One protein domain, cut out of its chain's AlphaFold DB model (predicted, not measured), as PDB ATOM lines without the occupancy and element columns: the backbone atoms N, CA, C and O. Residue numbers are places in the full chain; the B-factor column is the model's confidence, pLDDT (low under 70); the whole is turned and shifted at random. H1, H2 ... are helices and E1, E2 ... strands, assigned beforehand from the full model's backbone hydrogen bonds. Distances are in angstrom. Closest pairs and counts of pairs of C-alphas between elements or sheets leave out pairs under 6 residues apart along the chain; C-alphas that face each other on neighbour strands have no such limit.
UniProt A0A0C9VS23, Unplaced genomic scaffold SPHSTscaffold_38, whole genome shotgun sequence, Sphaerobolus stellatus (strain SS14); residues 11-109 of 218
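Overview. This is residues 11 to 109 of the 218 residues of an uncharacterized protein of Sphaerobolus stellatus (strain SS14) (UniProt A0A0C9VS23). A small two-strand hairpin, E1 and E2, sits by the last residues of the long helix H1, and the short helix H2 packs steeply on residues 20 to 28 of H1. Residues 11 to 19 of H1 stick out at one end, and residues 95 to 100 of a long unnamed stretch stick out at the other. The printed part has 99 residues, with two named helices and two named strands in the order H1, E1, E2, H2; the class is mostly helix, but under half of the residues, 46, are in named elements. The sheet, in the order E1 - E2, is antiparallel. The whole is loose, with a radius of gyration of the C-alphas of 15.9 A, and flat, spanning 58 by 37 by 19 A.

Arrangement. E1, residues 45 to 50, and E2, residues 55 to 57, form an antiparallel hairpin at 139 degrees, with N 48 and O 56 at 2.9 A and N 56 and O 48 at 2.8 A, both within hydrogen-bond range. Residues 49 to 50 of E1 also pair antiparallel with residues 105 to 106. The closest C-alphas of E1 and H1, residues 11 to 35, are those of Ile 46 and Trp 35, 5.2 A apart; H1 and E2 are apart. H2, residues 60 to 71, touches H1 at its residues 20 to 28 alone, with a steep tilt of 63 degrees, opposite ways; their closest C-alphas, of Val 67 and Phe 27, are 6.0 A apart. In H1 and H2 every O i to N i+4 pair is within hydrogen-bond range.

Along the chain. E1 is 15.7 A long and E2 6.4 A. H1 runs 36.3 A from C-alpha 11 at (-6.436, 45.432, -62.242). H2 runs 16.3 A to C-alpha 71 at (-0.812, 24.811, -58.374).

Size, cuts and confidence. The farthest C-alphas, of Thr 11 and Asp 98, are 58.0 A apart. The printed part has no cut and no long link between named elements. Residues 72 to 109 hold no named element. The mean pLDDT of the printed part is 71.6, with residues 11 to 12, 38 to 44, 49 to 54 and 85 to 109 under 70.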
ATOM      1  N   THR A  11      -5.360  46.347 -61.828       66.69
ATOM      2  CA  THR A  11      -6.436  45.432 -62.242       66.69
ATOM      3  C   THR A  11      -5.930  44.045 -62.640       66.69
ATOM      4  O   THR A  11      -6.567  43.045 -62.307       66.69
ATOM      5  N   GLU A  12      -4.774  43.962 -63.300       68.81
ATOM      6  CA  GLU A  12      -4.182  42.680 -63.704       68.81
ATOM      7  C   GLU A  12      -3.729  41.861 -62.486       68.81
ATOM      8  O   GLU A  12      -4.050  40.675 -62.386       68.81
ATOM      9  N   ILE A  13      -3.099  42.502 -61.497       70.75
ATOM     10  CA  ILE A  13      -2.651  41.846 -60.257       70.75
ATOM     11  C   ILE A  13      -3.836  41.301 -59.446       70.75
ATOM     12  O   ILE A  13      -3.775  40.182 -58.929       70.75
ATOM     13  N   LEU A  14      -4.939  42.052 -59.355       70.25
ATOM     14  CA  LEU A  14      -6.148  41.588 -58.665       70.25
ATOM     15  C   LEU A  14      -6.737  40.337 -59.335       70.25
ATOM     16  O   LEU A  14      -7.121  39.393 -58.640       70.25
ATOM     17  N   SER A  15      -6.730  40.286 -60.672       80.50
ATOM     18  CA  SER A  15      -7.220  39.127 -61.425       80.50
ATOM     19  C   SER A  15      -6.379  37.865 -61.188       80.50
ATOM     20  O   SER A  15      -6.928  36.771 -61.027       80.50
ATOM     21  N   GLU A  16      -5.054  38.004 -61.072       79.56
ATOM     22  CA  GLU A  16      -4.157  36.873 -60.830       79.56
ATOM     23  C   GLU A  16      -4.315  36.312 -59.407       79.56
ATOM     24  O   GLU A  16      -4.357  35.093 -59.208       79.56
ATOM     25  N   ILE A  17      -4.460  37.187 -58.407       84.88
ATOM     26  CA  ILE A  17      -4.682  36.777 -57.014       84.88
ATOM     27  C   ILE A  17      -6.001  36.007 -56.887       84.88
ATOM     28  O   ILE A  17      -6.049  34.959 -56.233       84.88
ATOM     29  N   GLU A  18      -7.071  36.494 -57.517       87.50
ATOM     30  CA  GLU A  18      -8.354  35.791 -57.533       87.50
ATOM     31  C   GLU A  18      -8.264  34.437 -58.234       87.50
ATOM     32  O   GLU A  18      -8.791  33.444 -57.723       87.50
ATOM     33  N   PHE A  19      -7.565  34.377 -59.369       84.75
ATOM     34  CA  PHE A  19      -7.353  33.132 -60.096       84.75
ATOM     35  C   PHE A  19      -6.645  32.090 -59.224       84.75
ATOM     36  O   PHE A  19      -7.146  30.972 -59.072       84.75
ATOM     37  N   ARG A  20      -5.541  32.464 -58.561       88.88
ATOM     38  CA  ARG A  20      -4.811  31.557 -57.659       88.88
ATOM     39  C   ARG A  20      -5.679  31.081 -56.499       88.88
ATOM     40  O   ARG A  20      -5.645  29.899 -56.164       88.88
ATOM     41  N   LYS A  21      -6.501  31.954 -55.907       92.25
ATOM     42  CA  LYS A  21      -7.447  31.556 -54.848       92.25
ATOM     43  C   LYS A  21      -8.441  30.504 -55.341       92.25
ATOM     44  O   LYS A  21      -8.614  29.481 -54.680       92.25
ATOM     45  N   ARG A  22      -9.056  30.708 -56.512       90.50
ATOM     46  CA  ARG A  22      -9.997  29.738 -57.104       90.50
ATOM     47  C   ARG A  22      -9.312  28.409 -57.425       90.50
ATOM     48  O   ARG A  22      -9.878  27.354 -57.148       90.50
ATOM     49  N   GLN A  23      -8.085  28.454 -57.942       90.94
ATOM     50  CA  GLN A  23      -7.297  27.266 -58.261       90.94
ATOM     51  C   GLN A  23      -6.989  26.422 -57.013       90.94
ATOM     52  O   GLN A  23      -7.169  25.204 -57.038       90.94
ATOM     53  N   ARG A  24      -6.601  27.059 -55.898       95.81
ATOM     54  CA  ARG A  24      -6.390  26.367 -54.614       95.81
ATOM     55  C   ARG A  24      -7.655  25.674 -54.120       95.81
ATOM     56  O   ARG A  24      -7.594  24.505 -53.756       95.81
ATOM     57  N   ILE A  25      -8.793  26.377 -54.130       94.06
ATOM     58  CA  ILE A  25     -10.087  25.828 -53.689       94.06
ATOM     59  C   ILE A  25     -10.459  24.605 -54.532       94.06
ATOM     60  O   ILE A  25     -10.836  23.568 -53.988       94.06
ATOM     61  N   TYR A  26     -10.306  24.707 -55.855       91.81
ATOM     62  CA  TYR A  26     -10.563  23.600 -56.771       91.81
ATOM     63  C   TYR A  26      -9.698  22.375 -56.447       91.81
ATOM     64  O   TYR A  26     -10.224  21.272 -56.298       91.81
ATOM     65  N   PHE A  27      -8.384  22.558 -56.291       94.69
ATOM     66  CA  PHE A  27      -7.481  21.448 -55.992       94.69
ATOM     67  C   PHE A  27      -7.691  20.855 -54.601       94.69
ATOM     68  O   PHE A  27      -7.600  19.638 -54.457       94.69
ATOM     69  N   ARG A  28      -8.024  21.674 -53.595       94.75
ATOM     70  CA  ARG A  28      -8.386  21.177 -52.263       94.75
ATOM     71  C   ARG A  28      -9.605  20.264 -52.341       94.75
ATOM     72  O   ARG A  28      -9.532  19.132 -51.881       94.75
ATOM     73  N   LYS A  29     -10.665  20.704 -53.023       91.25
ATOM     74  CA  LYS A  29     -11.874  19.896 -53.228       91.25
ATOM     75  C   LYS A  29     -11.577  18.587 -53.967       91.25
ATOM     76  O   LYS A  29     -12.066  17.539 -53.576       91.25
ATOM     77  N   GLN A  30     -10.725  18.623 -54.991       88.94
ATOM     78  CA  GLN A  30     -10.286  17.413 -55.701       88.94
ATOM     79  C   GLN A  30      -9.521  16.436 -54.796       88.94
ATOM     80  O   GLN A  30      -9.671  15.219 -54.924       88.94
ATOM     81  N   LEU A  31      -8.684  16.951 -53.890       89.12
ATOM     82  CA  LEU A  31      -8.014  16.118 -52.896       89.12
ATOM     83  C   LEU A  31      -9.016  15.535 -51.903       89.12
ATOM     84  O   LEU A  31      -8.940  14.343 -51.641       89.12
ATOM     85  N   GLU A  32      -9.974  16.317 -51.411       89.50
ATOM     86  CA  GLU A  32     -11.050  15.829 -50.542       89.50
ATOM     87  C   GLU A  32     -11.858  14.727 -51.236       89.50
ATOM     88  O   GLU A  32     -11.914  13.609 -50.737       89.50
ATOM     89  N   ASP A  33     -12.392  14.969 -52.432       83.75
ATOM     90  CA  ASP A  33     -13.215  13.995 -53.162       83.75
ATOM     91  C   ASP A  33     -12.494  12.650 -53.359       83.75
ATOM     92  O   ASP A  33     -13.100  11.577 -53.291       83.75
ATOM     93  N   LYS A  34     -11.175  12.690 -53.576       82.12
ATOM     94  CA  LYS A  34     -10.373  11.499 -53.852       82.12
ATOM     95  C   LYS A  34      -9.826  10.829 -52.590       82.12
ATOM     96  O   LYS A  34      -9.850   9.599 -52.507       82.12
ATOM     97  N   TRP A  35      -9.329  11.608 -51.637       83.44
ATOM     98  CA  TRP A  35      -8.560  11.152 -50.473       83.44
ATOM     99  C   TRP A  35      -9.323  11.235 -49.147       83.44
ATOM    100  O   TRP A  35      -8.742  11.024 -48.083       83.44
ATOM    101  N   ARG A  36     -10.624  11.525 -49.185       84.81
ATOM    102  CA  ARG A  36     -11.474  11.550 -47.995       84.81
ATOM    103  C   ARG A  36     -11.571  10.184 -47.333       84.81
ATOM    104  O   ARG A  36     -11.807   9.156 -47.971       84.81
ATOM    105  N   CYS A  37     -11.425  10.218 -46.018       78.12
ATOM    106  CA  CYS A  37     -11.712   9.132 -45.104       78.12
ATOM    107  C   CYS A  37     -13.014   9.438 -44.369       78.12
ATOM    108  O   CYS A  37     -13.130  10.519 -43.796       78.12
ATOM    109  N   ASP A  38     -13.952   8.490 -44.315       68.81
ATOM    110  CA  ASP A  38     -14.951   8.510 -43.239       68.81
ATOM    111  C   ASP A  38     -14.443   7.583 -42.141       68.81
ATOM    112  O   ASP A  38     -14.803   6.407 -42.066       68.81
ATOM    113  N   SER A  39     -13.494   8.109 -41.370       60.84
ATOM    114  CA  SER A  39     -13.278   7.676 -39.992       60.84
ATOM    115  C   SER A  39     -14.502   8.097 -39.179       60.84
ATOM    116  O   SER A  39     -15.100   9.114 -39.514       60.84
ATOM    117  N   ASP A  40     -14.866   7.332 -38.146       53.81
ATOM    118  CA  ASP A  40     -16.133   7.382 -37.380       53.81
ATOM    119  C   ASP A  40     -16.434   8.693 -36.593       53.81
ATOM    120  O   ASP A  40     -17.063   8.669 -35.538       53.81
ATOM    121  N   GLY A  41     -16.017   9.859 -37.088       57.19
ATOM    122  CA  GLY A  41     -16.402  11.178 -36.595       57.19
ATOM    123  C   GLY A  41     -16.736  12.113 -37.758       57.19
ATOM    124  O   GLY A  41     -16.116  12.041 -38.816       57.19
ATOM    125  N   ASP A  42     -17.707  13.006 -37.557       56.03
ATOM    126  CA  ASP A  42     -18.279  13.910 -38.576       56.03
ATOM    127  C   ASP A  42     -17.286  14.908 -39.212       56.03
ATOM    128  O   ASP A  42     -17.653  15.707 -40.075       56.03
ATOM    129  N   THR A  43     -16.010  14.884 -38.826       64.94
ATOM    130  CA  THR A  43     -14.969  15.708 -39.433       64.94
ATOM    131  C   THR A  43     -14.311  14.965 -40.593       64.94
ATOM    132  O   THR A  43     -13.429  14.119 -40.436       64.94
ATOM    133  N   HIS A  44     -14.753  15.302 -41.804       64.88
ATOM    134  CA  HIS A  44     -14.138  14.835 -43.043       64.88
ATOM    135  C   HIS A  44     -12.678  15.277 -43.105       64.88
ATOM    136  O   HIS A  44     -12.383  16.471 -43.092       64.88
ATOM    137  N   THR A  45     -11.768  14.312 -43.186       79.50
ATOM    138  CA  THR A  45     -10.333  14.580 -43.261       79.50
ATOM    139  C   THR A  45      -9.704  13.829 -44.431       79.50
ATOM    140  O   THR A  45     -10.122  12.725 -44.800       79.50
ATOM    141  N   ILE A  46      -8.718  14.469 -45.064       85.44
ATOM    142  CA  ILE A  46      -7.895  13.864 -46.113       85.44
ATOM    143  C   ILE A  46      -6.932  12.898 -45.428       85.44
ATOM    144  O   ILE A  46      -6.197  13.293 -44.523       85.44
ATOM    145  N   CYS A  47      -6.910  11.640 -45.857       81.50
ATOM    146  CA  CYS A  47      -5.996  10.648 -45.309       81.50
ATOM    147  C   CYS A  47      -5.245   9.901 -46.411       81.50
ATOM    148  O   CYS A  47      -5.696   9.801 -47.552       81.50
ATOM    149  N   VAL A  48      -4.088   9.360 -46.051       79.12
ATOM    150  CA  VAL A  48      -3.288   8.471 -46.895       79.12
ATOM    151  C   VAL A  48      -3.193   7.104 -46.238       79.12
ATOM    152  O   VAL A  48      -3.210   6.995 -45.013       79.12
ATOM    153  N   ILE A  49      -3.103   6.046 -47.039       69.00
ATOM    154  CA  ILE A  49      -3.015   4.679 -46.521       69.00
ATOM    155  C   ILE A  49      -1.554   4.232 -46.530       69.00
ATOM    156  O   ILE A  49      -0.857   4.295 -47.547       69.00
ATOM    157  N   THR A  50      -1.070   3.775 -45.378       66.69
ATOM    158  CA  THR A  50       0.270   3.201 -45.256       66.69
ATOM    159  C   THR A  50       0.310   1.781 -45.822       66.69
ATOM    160  O   THR A  50      -0.723   1.129 -45.978       66.69
ATOM    161  N   LYS A  51       1.508   1.258 -46.109       58.38
ATOM    162  CA  LYS A  51       1.689  -0.150 -46.517       58.38
ATOM    163  C   LYS A  51       1.035  -1.160 -45.575       58.38
ATOM    164  O   LYS A  51       0.565  -2.192 -46.040       58.38
ATOM    165  N   ASP A  52       0.947  -0.832 -44.290       65.56
ATOM    166  CA  ASP A  52       0.336  -1.686 -43.267       65.56
ATOM    167  C   ASP A  52      -1.203  -1.605 -43.265       65.56
ATOM    168  O   ASP A  52      -1.858  -2.135 -42.369       65.56
ATOM    169  N   GLY A  53      -1.797  -0.897 -44.232       61.94
ATOM    170  CA  GLY A  53      -3.241  -0.711 -44.358       61.94
ATOM    171  C   GLY A  53      -3.834   0.275 -43.351       61.94
ATOM    172  O   GLY A  53      -5.056   0.381 -43.253       61.94
ATOM    173  N   ARG A  54      -3.001   1.006 -42.597       66.81
ATOM    174  CA  ARG A  54      -3.469   2.017 -41.641       66.81
ATOM    175  C   ARG A  54      -3.717   3.339 -42.359       66.81
ATOM    176  O   ARG A  54      -2.898   3.778 -43.163       66.81
ATOM    177  N   ALA A  55      -4.836   3.983 -42.043       72.62
ATOM    178  CA  ALA A  55      -5.114   5.340 -42.489       72.62
ATOM    179  C   ALA A  55      -4.338   6.339 -41.622       72.62
ATOM    180  O   ALA A  55      -4.414   6.299 -40.395       72.62
ATOM    181  N   PHE A  56      -3.604   7.236 -42.268       76.56
ATOM    182  CA  PHE A  56      -2.929   8.362 -41.645       76.56
ATOM    183  C   PHE A  56      -3.628   9.652 -42.072       76.56
ATOM    184  O   PHE A  56      -3.659   9.978 -43.260       76.56
ATOM    185  N   VAL A  57      -4.215  10.363 -41.111       82.12
ATOM    186  CA  VAL A  57      -4.900  11.637 -41.357       82.12
ATOM    187  C   VAL A  57      -3.860  12.730 -41.575       82.12
ATOM    188  O   VAL A  57      -2.980  12.919 -40.741       82.12
ATOM    189  N   LEU A  58      -3.955  13.437 -42.701       82.31
ATOM    190  CA  LEU A  58      -3.075  14.560 -42.995       82.31
ATOM    191  C   LEU A  58      -3.528  15.799 -42.225       82.31
ATOM    192  O   LEU A  58      -4.719  16.105 -42.177       82.31
ATOM    193  N   ASP A  59      -2.564  16.520 -41.659       84.06
ATOM    194  CA  ASP A  59      -2.814  17.846 -41.111       84.06
ATOM    195  C   ASP A  59      -3.031  18.877 -42.234       84.06
ATOM    196  O   ASP A  59      -2.682  18.660 -43.402       84.06
ATOM    197  N   ASP A  60      -3.617  20.025 -41.885       87.75
ATOM    198  CA  ASP A  60      -3.885  21.089 -42.856       87.75
ATOM    199  C   ASP A  60      -2.602  21.585 -43.531       87.75
ATOM    200  O   ASP A  60      -2.610  21.891 -44.721       87.75
ATOM    201  N   TRP A  61      -1.477  21.618 -42.812       88.06
ATOM    202  CA  TRP A  61      -0.197  22.043 -43.379       88.06
ATOM    203  C   TRP A  61       0.265  21.123 -44.519       88.06
ATOM    204  O   TRP A  61       0.667  21.603 -45.584       88.06
ATOM    205  N   CYS A  62       0.160  19.806 -44.336       87.19
ATOM    206  CA  CYS A  62       0.422  18.811 -45.367       87.19
ATOM    207  C   CYS A  62      -0.514  19.012 -46.565       87.19
ATOM    208  O   CYS A  62      -0.054  19.051 -47.711       87.19
ATOM    209  N   VAL A  63      -1.816  19.176 -46.318       91.19
ATOM    210  CA  VAL A  63      -2.811  19.402 -47.378       91.19
ATOM    211  C   VAL A  63      -2.481  20.662 -48.182       91.19
ATOM    212  O   VAL A  63      -2.436  20.603 -49.411       91.19
ATOM    213  N   GLU A  64      -2.174  21.780 -47.523       93.19
ATOM    214  CA  GLU A  64      -1.806  23.029 -48.198       93.19
ATOM    215  C   GLU A  64      -0.523  22.882 -49.021       93.19
ATOM    216  O   GLU A  64      -0.465  23.338 -50.164       93.19
ATOM    217  N   ARG A  65       0.486  22.169 -48.503       91.62
ATOM    218  CA  ARG A  65       1.716  21.877 -49.253       91.62
ATOM    219  C   ARG A  65       1.443  21.030 -50.500       91.62
ATOM    220  O   ARG A  65       2.099  21.221 -51.529       91.62
ATOM    221  N   TRP A  66       0.481  20.109 -50.439       92.62
ATOM    222  CA  TRP A  66       0.029  19.355 -51.610       92.62
ATOM    223  C   TRP A  66      -0.668  20.270 -52.617       92.62
ATOM    224  O   TRP A  66      -0.306  20.271 -53.793       92.62
ATOM    225  N   VAL A  67      -1.595  21.113 -52.164       95.50
ATOM    226  CA  VAL A  67      -2.284  22.098 -53.011       95.50
ATOM    227  C   VAL A  67      -1.292  23.051 -53.690       95.50
ATOM    228  O   VAL A  67      -1.424  23.317 -54.885       95.50
ATOM    229  N   ASP A  68      -0.249  23.501 -52.992       94.25
ATOM    230  CA  ASP A  68       0.837  24.304 -53.570       94.25
ATOM    231  C   ASP A  68       1.611  23.536 -54.644       94.25
ATOM    232  O   ASP A  68       1.954  24.072 -55.705       94.25
ATOM    233  N   GLY A  69       1.883  22.255 -54.392       91.25
ATOM    234  CA  GLY A  69       2.479  21.348 -55.365       91.25
ATOM    235  C   GLY A  69       1.621  21.184 -56.624       91.25
ATOM    236  O   GLY A  69       2.174  21.124 -57.721       91.25
ATOM    237  N   LEU A  70       0.292  21.144 -56.482       90.62
ATOM    238  CA  LEU A  70      -0.663  21.051 -57.592       90.62
ATOM    239  C   LEU A  70      -0.707  22.350 -58.398       90.62
ATOM    240  O   LEU A  70      -0.558  22.316 -59.617       90.62
ATOM    241  N   CYS A  71      -0.821  23.498 -57.723       90.31
ATOM    242  CA  CYS A  71      -0.812  24.811 -58.374       90.31
ATOM    243  C   CYS A  71       0.493  25.065 -59.149       90.31
ATOM    244  O   CYS A  71       0.476  25.717 -60.187       90.31
ATOM    245  N   SER A  72       1.618  24.535 -58.658       90.25
ATOM    246  CA  SER A  72       2.936  24.652 -59.302       90.25
ATOM    247  C   SER A  72       3.253  23.542 -60.314       90.25
ATOM    248  O   SER A  72       4.340  23.549 -60.886       90.25
ATOM    249  N   GLY A  73       2.355  22.571 -60.524       85.50
ATOM    250  CA  GLY A  73       2.572  21.451 -61.450       85.50
ATOM    251  C   GLY A  73       3.686  20.478 -61.037       85.50
ATOM    252  O   GLY A  73       4.165  19.703 -61.860       85.50
ATOM    253  N   ARG A  74       4.124  20.503 -59.771       80.62
ATOM    254  CA  ARG A  74       5.204  19.644 -59.243       80.62
ATOM    255  C   ARG A  74       4.721  18.273 -58.775       80.62
ATOM    256  O   ARG A  74       5.536  17.393 -58.506       80.62
ATOM    257  N   CYS A  75       3.414  18.104 -58.622       83.25
ATOM    258  CA  CYS A  75       2.786  16.870 -58.164       83.25
ATOM    259  C   CYS A  75       1.390  16.725 -58.792       83.25
ATOM    260  O   CYS A  75       0.931  17.624 -59.497       83.25
ATOM    261  N   THR A  76       0.713  15.603 -58.551       83.38
ATOM    262  CA  THR A  76      -0.653  15.362 -59.046       83.38
ATOM    263  C   THR A  76      -1.574  14.979 -57.895       83.38
ATOM    264  O   THR A  76      -1.128  14.709 -56.783       83.38
ATOM    265  N   THR A  77      -2.885  14.921 -58.135       82.81
ATOM    266  CA  THR A  77      -3.835  14.435 -57.120       82.81
ATOM    267  C   THR A  77      -3.687  12.934 -56.871       82.81
ATOM    268  O   THR A  77      -4.376  12.385 -56.025       82.81
ATOM    269  N   ALA A  78      -2.888  12.207 -57.659       76.50
ATOM    270  CA  ALA A  78      -2.541  10.809 -57.400       76.50
ATOM    271  C   ALA A  78      -1.206  10.688 -56.663       76.50
ATOM    272  O   ALA A  78      -1.077   9.831 -55.801       76.50
ATOM    273  N   ASN A  79      -0.256  11.567 -56.986       76.25
ATOM    274  CA  ASN A  79       1.117  11.484 -56.515       76.25
ATOM    275  C   ASN A  79       1.429  12.722 -55.663       76.25
ATOM    276  O   ASN A  79       1.613  13.800 -56.241       76.25
ATOM    277  N   PRO A  80       1.473  12.599 -54.326       81.12
ATOM    278  CA  PRO A  80       1.783  13.706 -53.429       81.12
ATOM    279  C   PRO A  80       3.204  14.264 -53.641       81.12
ATOM    280  O   PRO A  80       4.070  13.586 -54.206       81.12
ATOM    281  N   PRO A  81       3.481  15.512 -53.212       81.38
ATOM    282  CA  PRO A  81       4.814  16.093 -53.271       81.38
ATOM    283  C   PRO A  81       5.867  15.218 -52.588       81.38
ATOM    284  O   PRO A  81       5.661  14.697 -51.491       81.38
ATOM    285  N   ARG A  82       7.052  15.130 -53.204       73.56
ATOM    286  CA  ARG A  82       8.201  14.454 -52.591       73.56
ATOM    287  C   ARG A  82       8.529  15.081 -51.236       73.56
ATOM    288  O   ARG A  82       8.507  16.303 -51.081       73.56
ATOM    289  N   GLY A  83       8.816  14.221 -50.271       71.38
ATOM    290  CA  GLY A  83       9.169  14.612 -48.913       71.38
ATOM    291  C   GLY A  83       8.018  15.136 -48.059       71.38
ATOM    292  O   GLY A  83       8.230  15.448 -46.898       71.38
ATOM    293  N   MET A  84       6.785  15.189 -48.574       73.69
ATOM    294  CA  MET A  84       5.603  15.562 -47.784       73.69
ATOM    295  C   MET A  84       5.424  14.677 -46.541       73.69
ATOM    296  O   MET A  84       4.952  15.147 -45.514       73.69
ATOM    297  N   PHE A  85       5.851  13.418 -46.624       69.06
ATOM    298  CA  PHE A  85       5.730  12.440 -45.544       69.06
ATOM    299  C   PHE A  85       7.015  12.249 -44.728       69.06
ATOM    300  O   PHE A  85       7.029  11.426 -43.819       69.06
ATOM    301  N   GLU A  86       8.086  13.002 -45.011       64.69
ATOM    302  CA  GLU A  86       9.356  12.900 -44.267       64.69
ATOM    303  C   GLU A  86       9.200  13.323 -42.797       64.69
ATOM    304  O   GLU A  86       9.888  12.800 -41.924       64.69
ATOM    305  N   PHE A  87       8.261  14.231 -42.514       54.19
ATOM    306  CA  PHE A  87       8.036  14.813 -41.184       54.19
ATOM    307  C   PHE A  87       7.087  13.996 -40.304       54.19
ATOM    308  O   PHE A  87       6.969  14.282 -39.117       54.19
ATOM    309  N   LEU A  88       6.405  12.983 -40.854       55.38
ATOM    310  CA  LEU A  88       5.341  12.260 -40.149       55.38
ATOM    311  C   LEU A  88       5.833  11.350 -39.015       55.38
ATOM    312  O   LEU A  88       5.030  10.615 -38.450       55.38
ATOM    313  N   GLY A  89       7.127  11.373 -38.671       44.75
ATOM    314  CA  GLY A  89       7.681  10.757 -37.455       44.75
ATOM    315  C   GLY A  89       7.414   9.254 -37.275       44.75
ATOM    316  O   GLY A  89       7.717   8.709 -36.220       44.75
ATOM    317  N   GLY A  90       6.851   8.583 -38.283       33.16
ATOM    318  CA  GLY A  90       6.222   7.268 -38.157       33.16
ATOM    319  C   GLY A  90       6.098   6.514 -39.481       33.16
ATOM    320  O   GLY A  90       5.199   5.692 -39.639       33.16
ATOM    321  N   GLY A  91       6.995   6.771 -40.436       36.88
ATOM    322  CA  GLY A  91       7.073   5.975 -41.660       36.88
ATOM    323  C   GLY A  91       8.273   6.320 -42.536       36.88
ATOM    324  O   GLY A  91       8.139   7.096 -43.473       36.88
ATOM    325  N   PHE A  92       9.460   5.795 -42.223       42.16
ATOM    326  CA  PHE A  92      10.711   6.249 -42.849       42.16
ATOM    327  C   PHE A  92      11.137   5.461 -44.103       42.16
ATOM    328  O   PHE A  92      11.011   4.238 -44.174       42.16
ATOM    329  N   ILE A  93      11.747   6.166 -45.067       45.19
ATOM    330  CA  ILE A  93      12.423   5.619 -46.257       45.19
ATOM    331  C   ILE A  93      13.954   5.579 -46.040       45.19
ATOM    332  O   ILE A  93      14.562   6.604 -45.762       45.19
ATOM    333  N   PHE A  94      14.531   4.385 -46.237       34.94
ATOM    334  CA  PHE A  94      15.925   3.935 -46.482       34.94
ATOM    335  C   PHE A  94      17.158   4.492 -45.721       34.94
ATOM    336  O   PHE A  94      17.513   5.664 -45.802       34.94
ATOM    337  N   ASN A  95      17.887   3.584 -45.060       35.84
ATOM    338  CA  ASN A  95      19.064   3.828 -44.228       35.84
ATOM    339  C   ASN A  95      20.322   3.558 -45.060       35.84
ATOM    340  O   ASN A  95      20.542   2.444 -45.540       35.84
ATOM    341  N   ARG A  96      21.117   4.604 -45.304       36.97
ATOM    342  CA  ARG A  96      22.290   4.542 -46.193       36.97
ATOM    343  C   ARG A  96      23.556   3.992 -45.523       36.97
ATOM    344  O   ARG A  96      24.511   3.707 -46.234       36.97
ATOM    345  N   SER A  97      23.574   3.852 -44.200       33.81
ATOM    346  CA  SER A  97      24.756   3.467 -43.408       33.81
ATOM    347  C   SER A  97      24.824   1.982 -43.054       33.81
ATOM    348  O   SER A  97      25.917   1.470 -42.833       33.81
ATOM    349  N   ASP A  98      23.680   1.296 -43.009       43.75
ATOM    350  CA  ASP A  98      23.566  -0.093 -42.535       43.75
ATOM    351  C   ASP A  98      22.715  -1.003 -43.446       43.75
ATOM    352  O   ASP A  98      22.592  -2.199 -43.191       43.75
ATOM    353  N   GLY A  99      22.151  -0.462 -44.532       30.16
ATOM    354  CA  GLY A  99      21.464  -1.240 -45.560       30.16
ATOM    355  C   GLY A  99      20.012  -1.628 -45.259       30.16
ATOM    356  O   GLY A  99      19.480  -2.473 -45.981       30.16
ATOM    357  N   SER A 100      19.331  -1.031 -44.271       39.91
ATOM    358  CA  SER A 100      17.899  -1.314 -44.059       39.91
ATOM    359  C   SER A 100      17.046  -0.101 -43.661       39.91
ATOM    360  O   SER A 100      17.288   0.541 -42.649       39.91
ATOM    361  N   MET A 101      15.978   0.203 -44.412       34.22
ATOM    362  CA  MET A 101      14.798   0.874 -43.832       34.22
ATOM    363  C   MET A 101      13.544   0.678 -44.681       34.22
ATOM    364  O   MET A 101      13.563   0.848 -45.903       34.22
ATOM    365  N   ILE A 102      12.449   0.385 -43.978       46.00
ATOM    366  CA  ILE A 102      11.084   0.194 -44.464       46.00
ATOM    367  C   ILE A 102      10.173   1.089 -43.622       46.00
ATOM    368  O   ILE A 102      10.177   0.972 -42.403       46.00
ATOM    369  N   ILE A 103       9.410   1.957 -44.281       43.38
ATOM    370  CA  ILE A 103       7.946   2.090 -44.327       43.38
ATOM    371  C   ILE A 103       7.678   2.995 -45.536       43.38
ATOM    372  O   ILE A 103       8.330   4.017 -45.728       43.38
ATOM    373  N   SER A 104       6.740   2.606 -46.396       42.72
ATOM    374  CA  SER A 104       6.340   3.423 -47.540       42.72
ATOM    375  C   SER A 104       4.830   3.599 -47.501       42.72
ATOM    376  O   SER A 104       4.088   2.631 -47.352       42.72
ATOM    377  N   ALA A 105       4.371   4.846 -47.560       45.44
ATOM    378  CA  ALA A 105       2.983   5.124 -47.891       45.44
ATOM    379  C   ALA A 105       2.723   4.583 -49.304       45.44
ATOM    380  O   ALA A 105       3.635   4.580 -50.140       45.44
ATOM    381  N   VAL A 106       1.528   4.048 -49.542       49.88
ATOM    382  CA  VAL A 106       1.120   3.639 -50.886       49.88
ATOM    383  C   VAL A 106       0.275   4.769 -51.454       49.88
ATOM    384  O   VAL A 106      -0.611   5.272 -50.764       49.88
ATOM    385  N   ASP A 107       0.523   5.152 -52.706       53.91
ATOM    386  CA  ASP A 107      -0.217   6.196 -53.430       53.91
ATOM    387  C   ASP A 107      -1.648   5.737 -53.807       53.91
ATOM    388  O   ASP A 107      -2.096   5.867 -54.947       53.91
ATOM    389  N   ILE A 108      -2.380   5.129 -52.867       53.44
ATOM    390  CA  ILE A 108      -3.729   4.604 -53.083       53.44
ATOM    391  C   ILE A 108      -4.728   5.439 -52.279       53.44
ATOM    392  O   ILE A 108      -4.673   5.441 -51.048       53.44
ATOM    393  N   PRO A 109      -5.682   6.108 -52.949       52.88
ATOM    394  CA  PRO A 109      -6.715   6.862 -52.260       52.88
ATOM    395  C   PRO A 109      -7.662   5.956 -51.451       52.88
ATOM    396  O   PRO A 109      -8.003   4.857 -51.909       52.88
TER     397      PRO A 109